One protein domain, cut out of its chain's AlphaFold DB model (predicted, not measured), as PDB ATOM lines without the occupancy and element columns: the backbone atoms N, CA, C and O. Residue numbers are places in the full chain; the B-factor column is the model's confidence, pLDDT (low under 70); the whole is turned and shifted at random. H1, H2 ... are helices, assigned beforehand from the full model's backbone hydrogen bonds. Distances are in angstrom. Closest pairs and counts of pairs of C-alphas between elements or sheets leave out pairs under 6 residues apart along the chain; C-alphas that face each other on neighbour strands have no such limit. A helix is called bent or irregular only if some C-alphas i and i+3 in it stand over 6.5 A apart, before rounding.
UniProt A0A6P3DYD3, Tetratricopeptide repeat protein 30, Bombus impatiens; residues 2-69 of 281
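What this domain is: This is residues 2 to 69 of the 281 residues of the protein "Tetratricopeptide repeat protein 30" of Bombus impatiens (UniProt A0A6P3DYD3). Look for one long helix, H2, making the length of a thin rod, with two shorter helices, H1 and H3, folded back along it from its two ends. H1 and H3 lie on the same side of H2, one behind the other, and the start of H1 comes near the end of H3; H1 slants across its part of H2, while H3 runs nearly in line with H2. You will find 68 printed residues with three named helices, in the order H1, H2, H3, and no named strand: the class is all helix. The whole is loose, with a radius of gyration of the C-alphas of 15.1 A, and the C-alphas span 48 by 17 by 16 A.

How they stand to each other: Begin with H1, residues 2 to 16, which touches H2, residues 20 to 50. Their closest C-alphas are those of Ala 14 and Val 23, 5.1 A apart. Their lines stand at a shallow tilt of 28 degrees and run opposite ways, a helical hairpin; H2 touches H1 with residues 20 to 34 alone. Near residue 37 you will meet a kink of 26 degrees in H2. Further along, H2 touches H3, residues 54 to 68, closest at the C-alphas of Ala 45 and Val 57, 5.2 A apart. These two form a second helical hairpin, at a shallow tilt of 4 degrees, opposite ways. H1 and H3 are close but not clearly touching: the C-alphas of Leu 4 and Phe 67, their closest, are 7.4 A apart, and the two helices run the same way at a shallow tilt of 31 degrees. In the backbone, every O i to N i+4 pair of H1 is within hydrogen-bond range, against 24 of 27 in H2 and 9 of 11 in H3.

Where its parts are: Find C-alpha 2 at (-26.632, -17.936, 19.255); from there H1 runs 21.3 A to C-alpha 16. H2 begins at C-alpha 20, at (-12.228, -37.394, 17.215), and runs 44.6 A to C-alpha 50. It is neither bent nor irregular, but only just: C-alphas 36 and 39 are 6.4 A apart. H3 runs 18.4 A from C-alpha 54 to C-alpha 68 at (-32.277, -28.485, 26.477). H3 is irregular, with C-alphas 63 and 66 at 7.3 A, and its line is a rough one.

The domain as a whole: The two C-alphas farthest apart are those of His 18 and Leu 51, at 48.5 A. Residues 16 to 21, of which 16 belongs to H1 and 20 to 21 belong to H2, stand free. Both links, H1 to H2 and H2 to H3, are tight, and the printed part has no cut. The mean pLDDT of the printed part is 91.9, and no printed residue is under 70.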
ATOM      1  N   GLU A   2     -27.556 -17.988  20.410       80.62
ATOM      2  CA  GLU A   2     -26.632 -17.936  19.255       80.62
ATOM      3  C   GLU A   2     -25.290 -18.655  19.496       80.62
ATOM      4  O   GLU A   2     -24.780 -19.342  18.614       80.62
ATOM      5  N   ILE A   3     -24.744 -18.565  20.715       82.69
ATOM      6  CA  ILE A   3     -23.534 -19.304  21.117       82.69
ATOM      7  C   ILE A   3     -23.771 -20.821  21.071       82.69
ATOM      8  O   ILE A   3     -22.951 -21.538  20.506       82.69
ATOM      9  N   LEU A   4     -24.913 -21.300  21.582       84.81
ATOM     10  CA  LEU A   4     -25.284 -22.720  21.541       84.81
ATOM     11  C   LEU A   4     -25.463 -23.207  20.101       84.81
ATOM     12  O   LEU A   4     -24.905 -24.235  19.749       84.81
ATOM     13  N   ARG A   5     -26.115 -22.425  19.226       87.12
ATOM     14  CA  ARG A   5     -26.227 -22.753  17.790       87.12
ATOM     15  C   ARG A   5     -24.867 -22.877  17.117       87.12
ATOM     16  O   ARG A   5     -24.649 -23.805  16.341       87.12
ATOM     17  N   LYS A   6     -23.947 -21.953  17.405       86.50
ATOM     18  CA  LYS A   6     -22.571 -22.010  16.890       86.50
ATOM     19  C   LYS A   6     -21.823 -23.234  17.421       86.50
ATOM     20  O   LYS A   6     -21.128 -23.882  16.647       86.50
ATOM     21  N   ALA A   7     -21.990 -23.576  18.695       82.56
ATOM     22  CA  ALA A   7     -21.389 -24.766  19.289       82.56
ATOM     23  C   ALA A   7     -21.955 -26.065  18.681       82.56
ATOM     24  O   ALA A   7     -21.179 -26.929  18.283       82.56
ATOM     25  N   THR A   8     -23.275 -26.170  18.473       86.56
ATOM     26  CA  THR A   8     -23.898 -27.315  17.783       86.56
ATOM     27  C   THR A   8     -23.355 -27.488  16.364       86.56
ATOM     28  O   THR A   8     -23.031 -28.607  15.968       86.56
ATOM     29  N   LYS A   9     -23.196 -26.392  15.606       87.75
ATOM     30  CA  LYS A   9     -22.587 -26.436  14.266       87.75
ATOM     31  C   LYS A   9     -21.146 -26.945  14.305       87.75
ATOM     32  O   LYS A   9     -20.810 -27.834  13.534       87.75
ATOM     33  N   ARG A  10     -20.329 -26.467  15.250       86.56
ATOM     34  CA  ARG A  10     -18.942 -26.941  15.424       86.56
ATOM     35  C   ARG A  10     -18.865 -28.436  15.731       86.56
ATOM     36  O   ARG A  10     -17.992 -29.111  15.201       86.56
ATOM     37  N   VAL A  11     -19.784 -28.967  16.542       86.75
ATOM     38  CA  VAL A  11     -19.867 -30.416  16.806       86.75
ATOM     39  C   VAL A  11     -20.193 -31.187  15.525       86.75
ATOM     40  O   VAL A  11     -19.579 -32.218  15.260       86.75
ATOM     41  N   GLN A  12     -21.143 -30.702  14.718       88.06
ATOM     42  CA  GLN A  12     -21.513 -31.339  13.449       88.06
ATOM     43  C   GLN A  12     -20.359 -31.315  12.438       88.06
ATOM     44  O   GLN A  12     -20.047 -32.347  11.853       88.06
ATOM     45  N   GLU A  13     -19.690 -30.172  12.280       89.62
ATOM     46  CA  GLU A  13     -18.525 -30.011  11.400       89.62
ATOM     47  C   GLU A  13     -17.364 -30.924  11.819       89.62
ATOM     48  O   GLU A  13     -16.798 -31.624  10.982       89.62
ATOM     49  N   ALA A  14     -17.052 -30.995  13.117       86.69
ATOM     50  CA  ALA A  14     -16.002 -31.877  13.626       86.69
ATOM     51  C   ALA A  14     -16.313 -33.365  13.371       86.69
ATOM     52  O   ALA A  14     -15.415 -34.127  13.014       86.69
ATOM     53  N   ARG A  15     -17.588 -33.774  13.490       87.75
ATOM     54  CA  ARG A  15     -18.025 -35.148  13.185       87.75
ATOM     55  C   ARG A  15     -17.900 -35.482  11.700       87.75
ATOM     56  O   ARG A  15     -17.487 -36.588  11.375       87.75
ATOM     57  N   LEU A  16     -18.246 -34.543  10.817       89.62
ATOM     58  CA  LEU A  16     -18.114 -34.719   9.364       89.62
ATOM     59  C   LEU A  16     -16.653 -34.856   8.930       89.62
ATOM     60  O   LEU A  16     -16.355 -35.596   7.999       89.62
ATOM     61  N   ASN A  17     -15.746 -34.176   9.630       89.06
ATOM     62  CA  ASN A  17     -14.315 -34.228   9.349       89.06
ATOM     63  C   ASN A  17     -13.610 -35.451   9.968       89.06
ATOM     64  O   ASN A  17     -12.402 -35.585   9.795       89.06
ATOM     65  N   HIS A  18     -14.337 -36.329  10.676       85.94
ATOM     66  CA  HIS A  18     -13.797 -37.508  11.369       85.94
ATOM     67  C   HIS A  18     -12.620 -37.195  12.320       85.94
ATOM     68  O   HIS A  18     -11.730 -38.022  12.512       85.94
ATOM     69  N   ASP A  19     -12.609 -35.999  12.925       88.25
ATOM     70  CA  ASP A  19     -11.588 -35.583  13.894       88.25
ATOM     71  C   ASP A  19     -12.091 -35.813  15.324       88.25
ATOM     72  O   ASP A  19     -12.748 -34.959  15.926       88.25
ATOM     73  N   ASP A  20     -11.771 -36.979  15.884       87.50
ATOM     74  CA  ASP A  20     -12.228 -37.394  17.215       87.50
ATOM     75  C   ASP A  20     -11.783 -36.439  18.339       87.50
ATOM     76  O   ASP A  20     -12.507 -36.235  19.321       87.50
ATOM     77  N   SER A  21     -10.612 -35.807  18.199       89.31
ATOM     78  CA  SER A  21     -10.093 -34.846  19.177       89.31
ATOM     79  C   SER A  21     -10.887 -33.538  19.133       89.31
ATOM     80  O   SER A  21     -11.328 -33.029  20.172       89.31
ATOM     81  N   ALA A  22     -11.144 -33.022  17.926       87.88
ATOM     82  CA  ALA A  22     -11.970 -31.836  17.735       87.88
ATOM     83  C   ALA A  22     -13.430 -32.076  18.140       87.88
ATOM     84  O   ALA A  22     -14.037 -31.188  18.744       87.88
ATOM     85  N   VAL A  23     -13.982 -33.268  17.883       89.19
ATOM     86  CA  VAL A  23     -15.331 -33.647  18.335       89.19
ATOM     87  C   VAL A  23     -15.412 -33.588  19.854       89.19
ATOM     88  O   VAL A  23     -16.315 -32.941  20.382       89.19
ATOM     89  N   LYS A  24     -14.462 -34.207  20.566       91.38
ATOM     90  CA  LYS A  24     -14.461 -34.211  22.035       91.38
ATOM     91  C   LYS A  24     -14.409 -32.795  22.606       91.38
ATOM     92  O   LYS A  24     -15.171 -32.471  23.513       91.38
ATOM     93  N   LYS A  25     -13.553 -31.933  22.052       91.88
ATOM     94  CA  LYS A  25     -13.466 -30.530  22.474       91.88
ATOM     95  C   LYS A  25     -14.760 -29.763  22.186       91.88
ATOM     96  O   LYS A  25     -15.267 -29.085  23.070       91.88
ATOM     97  N   ALA A  26     -15.316 -29.897  20.982       89.38
ATOM     98  CA  ALA A  26     -16.541 -29.199  20.598       89.38
ATOM     99  C   ALA A  26     -17.756 -29.636  21.435       89.38
ATOM    100  O   ALA A  26     -18.612 -28.806  21.739       89.38
ATOM    101  N   VAL A  27     -17.829 -30.917  21.815       89.62
ATOM    102  CA  VAL A  27     -18.865 -31.438  22.721       89.62
ATOM    103  C   VAL A  27     -18.704 -30.840  24.117       89.62
ATOM    104  O   VAL A  27     -19.676 -30.305  24.641       89.62
ATOM    105  N   ASN A  28     -17.492 -30.832  24.677       91.56
ATOM    106  CA  ASN A  28     -17.242 -30.225  25.988       91.56
ATOM    107  C   ASN A  28     -17.584 -28.724  26.006       91.56
ATOM    108  O   ASN A  28     -18.254 -28.257  26.923       91.56
ATOM    109  N   ASP A  29     -17.176 -27.973  24.976       90.00
ATOM    110  CA  ASP A  29     -17.488 -26.542  24.851       90.00
ATOM    111  C   ASP A  29     -19.012 -26.306  24.761       90.00
ATOM    112  O   ASP A  29     -19.534 -25.312  25.277       90.00
ATOM    113  N   TYR A  30     -19.742 -27.209  24.090       90.31
ATOM    114  CA  TYR A  30     -21.203 -27.171  24.015       90.31
ATOM    115  C   TYR A  30     -21.848 -27.444  25.380       90.31
ATOM    116  O   TYR A  30     -22.733 -26.690  25.784       90.31
ATOM    117  N   GLU A  31     -21.401 -28.483  26.089       90.50
ATOM    118  CA  GLU A  31     -21.898 -28.833  27.425       90.50
ATOM    119  C   GLU A  31     -21.661 -27.690  28.417       90.50
ATOM    120  O   GLU A  31     -22.596 -27.256  29.087       90.50
ATOM    121  N   GLU A  32     -20.465 -27.099  28.436       91.56
ATOM    122  CA  GLU A  32     -20.161 -25.960  29.305       91.56
ATOM    123  C   GLU A  32     -21.051 -24.743  28.995       91.56
ATOM    124  O   GLU A  32     -21.547 -24.061  29.899       91.56
ATOM    125  N   ALA A  33     -21.297 -24.463  27.713       91.75
ATOM    126  CA  ALA A  33     -22.206 -23.394  27.315       91.75
ATOM    127  C   ALA A  33     -23.660 -23.682  27.731       91.75
ATOM    128  O   ALA A  33     -24.389 -22.748  28.084       91.75
ATOM    129  N   LEU A  34     -24.086 -24.948  27.692       91.88
ATOM    130  CA  LEU A  34     -25.426 -25.371  28.094       91.88
ATOM    131  C   LEU A  34     -25.616 -25.243  29.610       91.88
ATOM    132  O   LEU A  34     -26.605 -24.646  30.039       91.88
ATOM    133  N   GLU A  35     -24.643 -25.685  30.405       93.19
ATOM    134  CA  GLU A  35     -24.655 -25.581  31.873       93.19
ATOM    135  C   GLU A  35     -24.692 -24.128  32.364       93.19
ATOM    136  O   GLU A  35     -25.301 -23.818  33.385       93.19
ATOM    137  N   ARG A  36     -24.118 -23.185  31.607       92.88
ATOM    138  CA  ARG A  36     -24.255 -21.744  31.897       92.88
ATOM    139  C   ARG A  36     -25.622 -21.185  31.500       92.88
ATOM    140  O   ARG A  36     -26.094 -20.215  32.093       92.88
ATOM    141  N   TYR A  37     -26.255 -21.755  30.476       93.38
ATOM    142  CA  TYR A  37     -27.531 -21.277  29.949       93.38
ATOM    143  C   TYR A  37     -28.731 -21.743  30.782       93.38
ATOM    144  O   TYR A  37     -29.640 -20.949  31.040       93.38
ATOM    145  N   VAL A  38     -28.737 -23.008  31.214       94.25
ATOM    146  CA  VAL A  38     -29.863 -23.619  31.934       94.25
ATOM    147  C   VAL A  38     -30.272 -22.821  33.182       94.25
ATOM    148  O   VAL A  38     -31.460 -22.520  33.294       94.25
ATOM    149  N   PRO A  39     -29.370 -22.377  34.079       95.25
ATOM    150  CA  PRO A  39     -29.754 -21.600  35.260       95.25
ATOM    151  C   PRO A  39     -30.486 -20.294  34.927       95.25
ATOM    152  O   PRO A  39     -31.483 -19.965  35.567       95.25
ATOM    153  N   VAL A  40     -30.044 -19.575  33.888       95.38
ATOM    154  CA  VAL A  40     -30.680 -18.321  33.445       95.38
ATOM    155  C   VAL A  40     -32.073 -18.595  32.879       95.38
ATOM    156  O   VAL A  40     -33.027 -17.887  33.204       95.38
ATOM    157  N   LEU A  41     -32.205 -19.653  32.076       96.12
ATOM    158  CA  LEU A  41     -33.491 -20.109  31.553       96.12
ATOM    159  C   LEU A  41     -34.462 -20.465  32.691       96.12
ATOM    160  O   LEU A  41     -35.620 -20.046  32.658       96.12
ATOM    161  N   MET A  42     -33.993 -21.203  33.703       97.06
ATOM    162  CA  MET A  42     -34.816 -21.592  34.851       97.06
ATOM    163  C   MET A  42     -35.206 -20.386  35.706       97.06
ATOM    164  O   MET A  42     -36.362 -20.290  36.105       97.06
ATOM    165  N   ALA A  43     -34.299 -19.433  35.936       96.44
ATOM    166  CA  ALA A  43     -34.611 -18.198  36.652       96.44
ATOM    167  C   ALA A  43     -35.680 -17.369  35.918       96.44
ATOM    168  O   ALA A  43     -36.633 -16.899  36.535       96.44
ATOM    169  N   GLN A  44     -35.578 -17.254  34.591       96.56
ATOM    170  CA  GLN A  44     -36.584 -16.566  33.783       96.56
ATOM    171  C   GLN A  44     -37.950 -17.266  33.844       96.56
ATOM    172  O   GLN A  44     -38.981 -16.608  33.982       96.56
ATOM    173  N   ALA A  45     -37.968 -18.598  33.746       97.19
ATOM    174  CA  ALA A  45     -39.180 -19.396  33.890       97.19
ATOM    175  C   ALA A  45     -39.801 -19.240  35.290       97.19
ATOM    176  O   ALA A  45     -41.017 -19.086  35.404       97.19
ATOM    177  N   LYS A  46     -38.973 -19.208  36.341       96.19
ATOM    178  CA  LYS A  46     -39.407 -19.093  37.737       96.19
ATOM    179  C   LYS A  46     -40.211 -17.817  38.006       96.19
ATOM    180  O   LYS A  46     -41.217 -17.889  38.698       96.19
ATOM    181  N   ILE A  47     -39.853 -16.689  37.390       97.31
ATOM    182  CA  ILE A  47     -40.614 -15.432  37.524       97.31
ATOM    183  C   ILE A  47     -42.073 -15.626  37.084       97.31
ATOM    184  O   ILE A  47     -43.004 -15.246  37.786       97.31
ATOM    185  N   TYR A  48     -42.296 -16.248  35.925       97.62
ATOM    186  CA  TYR A  48     -43.657 -16.496  35.440       97.62
ATOM    187  C   TYR A  48     -44.369 -17.608  36.211       97.62
ATOM    188  O   TYR A  48     -45.593 -17.570  36.321       97.62
ATOM    189  N   TRP A  49     -43.617 -18.569  36.746       96.94
ATOM    190  CA  TRP A  49     -44.140 -19.606  37.630       96.94
ATOM    191  C   TRP A  49     -44.723 -19.010  38.914       96.94
ATOM    192  O   TRP A  49     -45.854 -19.326  39.267       96.94
ATOM    193  N   GLU A  50     -43.992 -18.111  39.576       95.31
ATOM    194  CA  GLU A  50     -44.440 -17.435  40.804       95.31
ATOM    195  C   GLU A  50     -45.673 -16.548  40.562       95.31
ATOM    196  O   GLU A  50     -46.529 -16.425  41.432       95.31
ATOM    197  N   LEU A  51     -45.820 -16.004  39.350       95.69
ATOM    198  CA  LEU A  51     -47.016 -15.270  38.916       95.69
ATOM    199  C   LEU A  51     -48.197 -16.179  38.520       95.69
ATOM    200  O   LEU A  51     -49.233 -15.676  38.088       95.69
ATOM    201  N   GLY A  52     -48.045 -17.507  38.583       95.44
ATOM    202  CA  GLY A  52     -49.062 -18.475  38.156       95.44
ATOM    203  C   GLY A  52     -49.296 -18.529  36.638       95.44
ATOM    204  O   GLY A  52     -50.269 -19.125  36.178       95.44
ATOM    205  N   ASN A  53     -48.425 -17.921  35.825       96.94
ATOM    206  CA  ASN A  53     -48.565 -17.875  34.368       96.94
ATOM    207  C   ASN A  53     -47.857 -19.060  33.691       96.94
ATOM    208  O   ASN A  53     -46.867 -18.905  32.966       96.94
ATOM    209  N   TYR A  54     -48.385 -20.267  33.903       97.50
ATOM    210  CA  TYR A  54     -47.790 -21.512  33.398       97.50
ATOM    211  C   TYR A  54     -47.737 -21.591  31.864       97.50
ATOM    212  O   TYR A  54     -46.823 -22.193  31.300       97.50
ATOM    213  N   THR A  55     -48.658 -20.929  31.156       96.88
ATOM    214  CA  THR A  55     -48.628 -20.850  29.686       96.88
ATOM    215  C   THR A  55     -47.397 -20.094  29.184       96.88
ATOM    216  O   THR A  55     -46.805 -20.464  28.167       96.88
ATOM    217  N   GLN A  56     -46.986 -19.031  29.879       97.25
ATOM    218  CA  GLN A  56     -45.777 -18.297  29.520       97.25
ATOM    219  C   GLN A  56     -44.511 -19.091  29.857       97.25
ATOM    220  O   GLN A  56     -43.569 -19.086  29.062       97.25
ATOM    221  N   VAL A  57     -44.513 -19.831  30.971       97.75
ATOM    222  CA  VAL A  57     -43.436 -20.772  31.315       97.75
ATOM    223  C   VAL A  57     -43.259 -21.822  30.210       97.75
ATOM    224  O   VAL A  57     -42.151 -22.033  29.718       97.75
ATOM    225  N   GLU A  58     -44.351 -22.412  29.718       97.12
ATOM    226  CA  GLU A  58     -44.290 -23.378  28.615       97.12
ATOM    227  C   GLU A  58     -43.729 -22.751  27.331       97.12
ATOM    228  O   GLU A  58     -42.914 -23.369  26.646       97.12
ATOM    229  N   LYS A  59     -44.109 -21.509  27.000       97.06
ATOM    230  CA  LYS A  59     -43.554 -20.797  25.834       97.06
ATOM    231  C   LYS A  59     -42.039 -20.607  25.944       97.06
ATOM    232  O   LYS A  59     -41.350 -20.695  24.926       97.06
ATOM    233  N   ILE A  60     -41.519 -20.354  27.145       96.44
ATOM    234  CA  ILE A  60     -40.074 -20.254  27.405       96.44
ATOM    235  C   ILE A  60     -39.397 -21.606  27.150       96.44
ATOM    236  O   ILE A  60     -38.402 -21.677  26.420       96.44
ATOM    237  N   PHE A  61     -39.964 -22.697  27.668       96.88
ATOM    238  CA  PHE A  61     -39.411 -24.029  27.438       96.88
ATOM    239  C   PHE A  61     -39.492 -24.462  25.975       96.88
ATOM    240  O   PHE A  61     -38.507 -24.943  25.419       96.88
ATOM    241  N   ARG A  62     -40.598 -24.181  25.283       95.69
ATOM    242  CA  ARG A  62     -40.748 -24.494  23.856       95.69
ATOM    243  C   ARG A  62     -39.681 -23.818  22.990       95.69
ATOM    244  O   ARG A  62     -39.223 -24.413  22.024       95.69
ATOM    245  N   LYS A  63     -39.240 -22.604  23.341       93.88
ATOM    246  CA  LYS A  63     -38.147 -21.906  22.636       93.88
ATOM    247  C   LYS A  63     -36.761 -22.494  22.910       93.88
ATOM    248  O   LYS A  63     -35.851 -22.246  22.131       93.88
ATOM    249  N   SER A  64     -36.584 -23.223  24.010       93.69
ATOM    250  CA  SER A  64     -35.297 -23.798  24.431       93.69
ATOM    251  C   SER A  64     -35.169 -25.298  24.154       93.69
ATOM    252  O   SER A  64     -34.088 -25.852  24.350       93.69
ATOM    253  N   VAL A  65     -36.230 -25.944  23.652       93.56
ATOM    254  CA  VAL A  65     -36.264 -27.389  23.375       93.56
ATOM    255  C   VAL A  65     -35.141 -27.845  22.442       93.56
ATOM    256  O   VAL A  65     -34.594 -28.919  22.648       93.56
ATOM    257  N   GLU A  66     -34.744 -27.012  21.474       89.69
ATOM    258  CA  GLU A  66     -33.675 -27.337  20.517       89.69
ATOM    259  C   GLU A  66     -32.311 -27.603  21.184       89.69
ATOM    260  O   GLU A  66     -31.476 -28.275  20.587       89.69
ATOM    261  N   PHE A  67     -32.091 -27.120  22.414       89.50
ATOM    262  CA  PHE A  67     -30.830 -27.295  23.148       89.50
ATOM    263  C   PHE A  67     -30.970 -28.109  24.432       89.50
ATOM    264  O   PHE A  67     -30.033 -28.799  24.825       89.50
ATOM    265  N   CYS A  68     -32.115 -27.997  25.109       93.06
ATOM    266  CA  CYS A  68     -32.277 -28.485  26.477       93.06
ATOM    267  C   CYS A  68     -33.091 -29.783  26.581       93.06
ATOM    268  O   CYS A  68     -33.311 -30.249  27.698       93.06
ATOM    269  N   ASN A  69     -33.566 -30.355  25.465       91.50
ATOM    270  CA  ASN A  69     -34.489 -31.494  25.494       91.50
ATOM    271  C   ASN A  69     -33.952 -32.714  26.248       91.50
ATOM    272  O   ASN A  69     -34.768 -33.438  26.801       91.50
TER     273      ASN A  69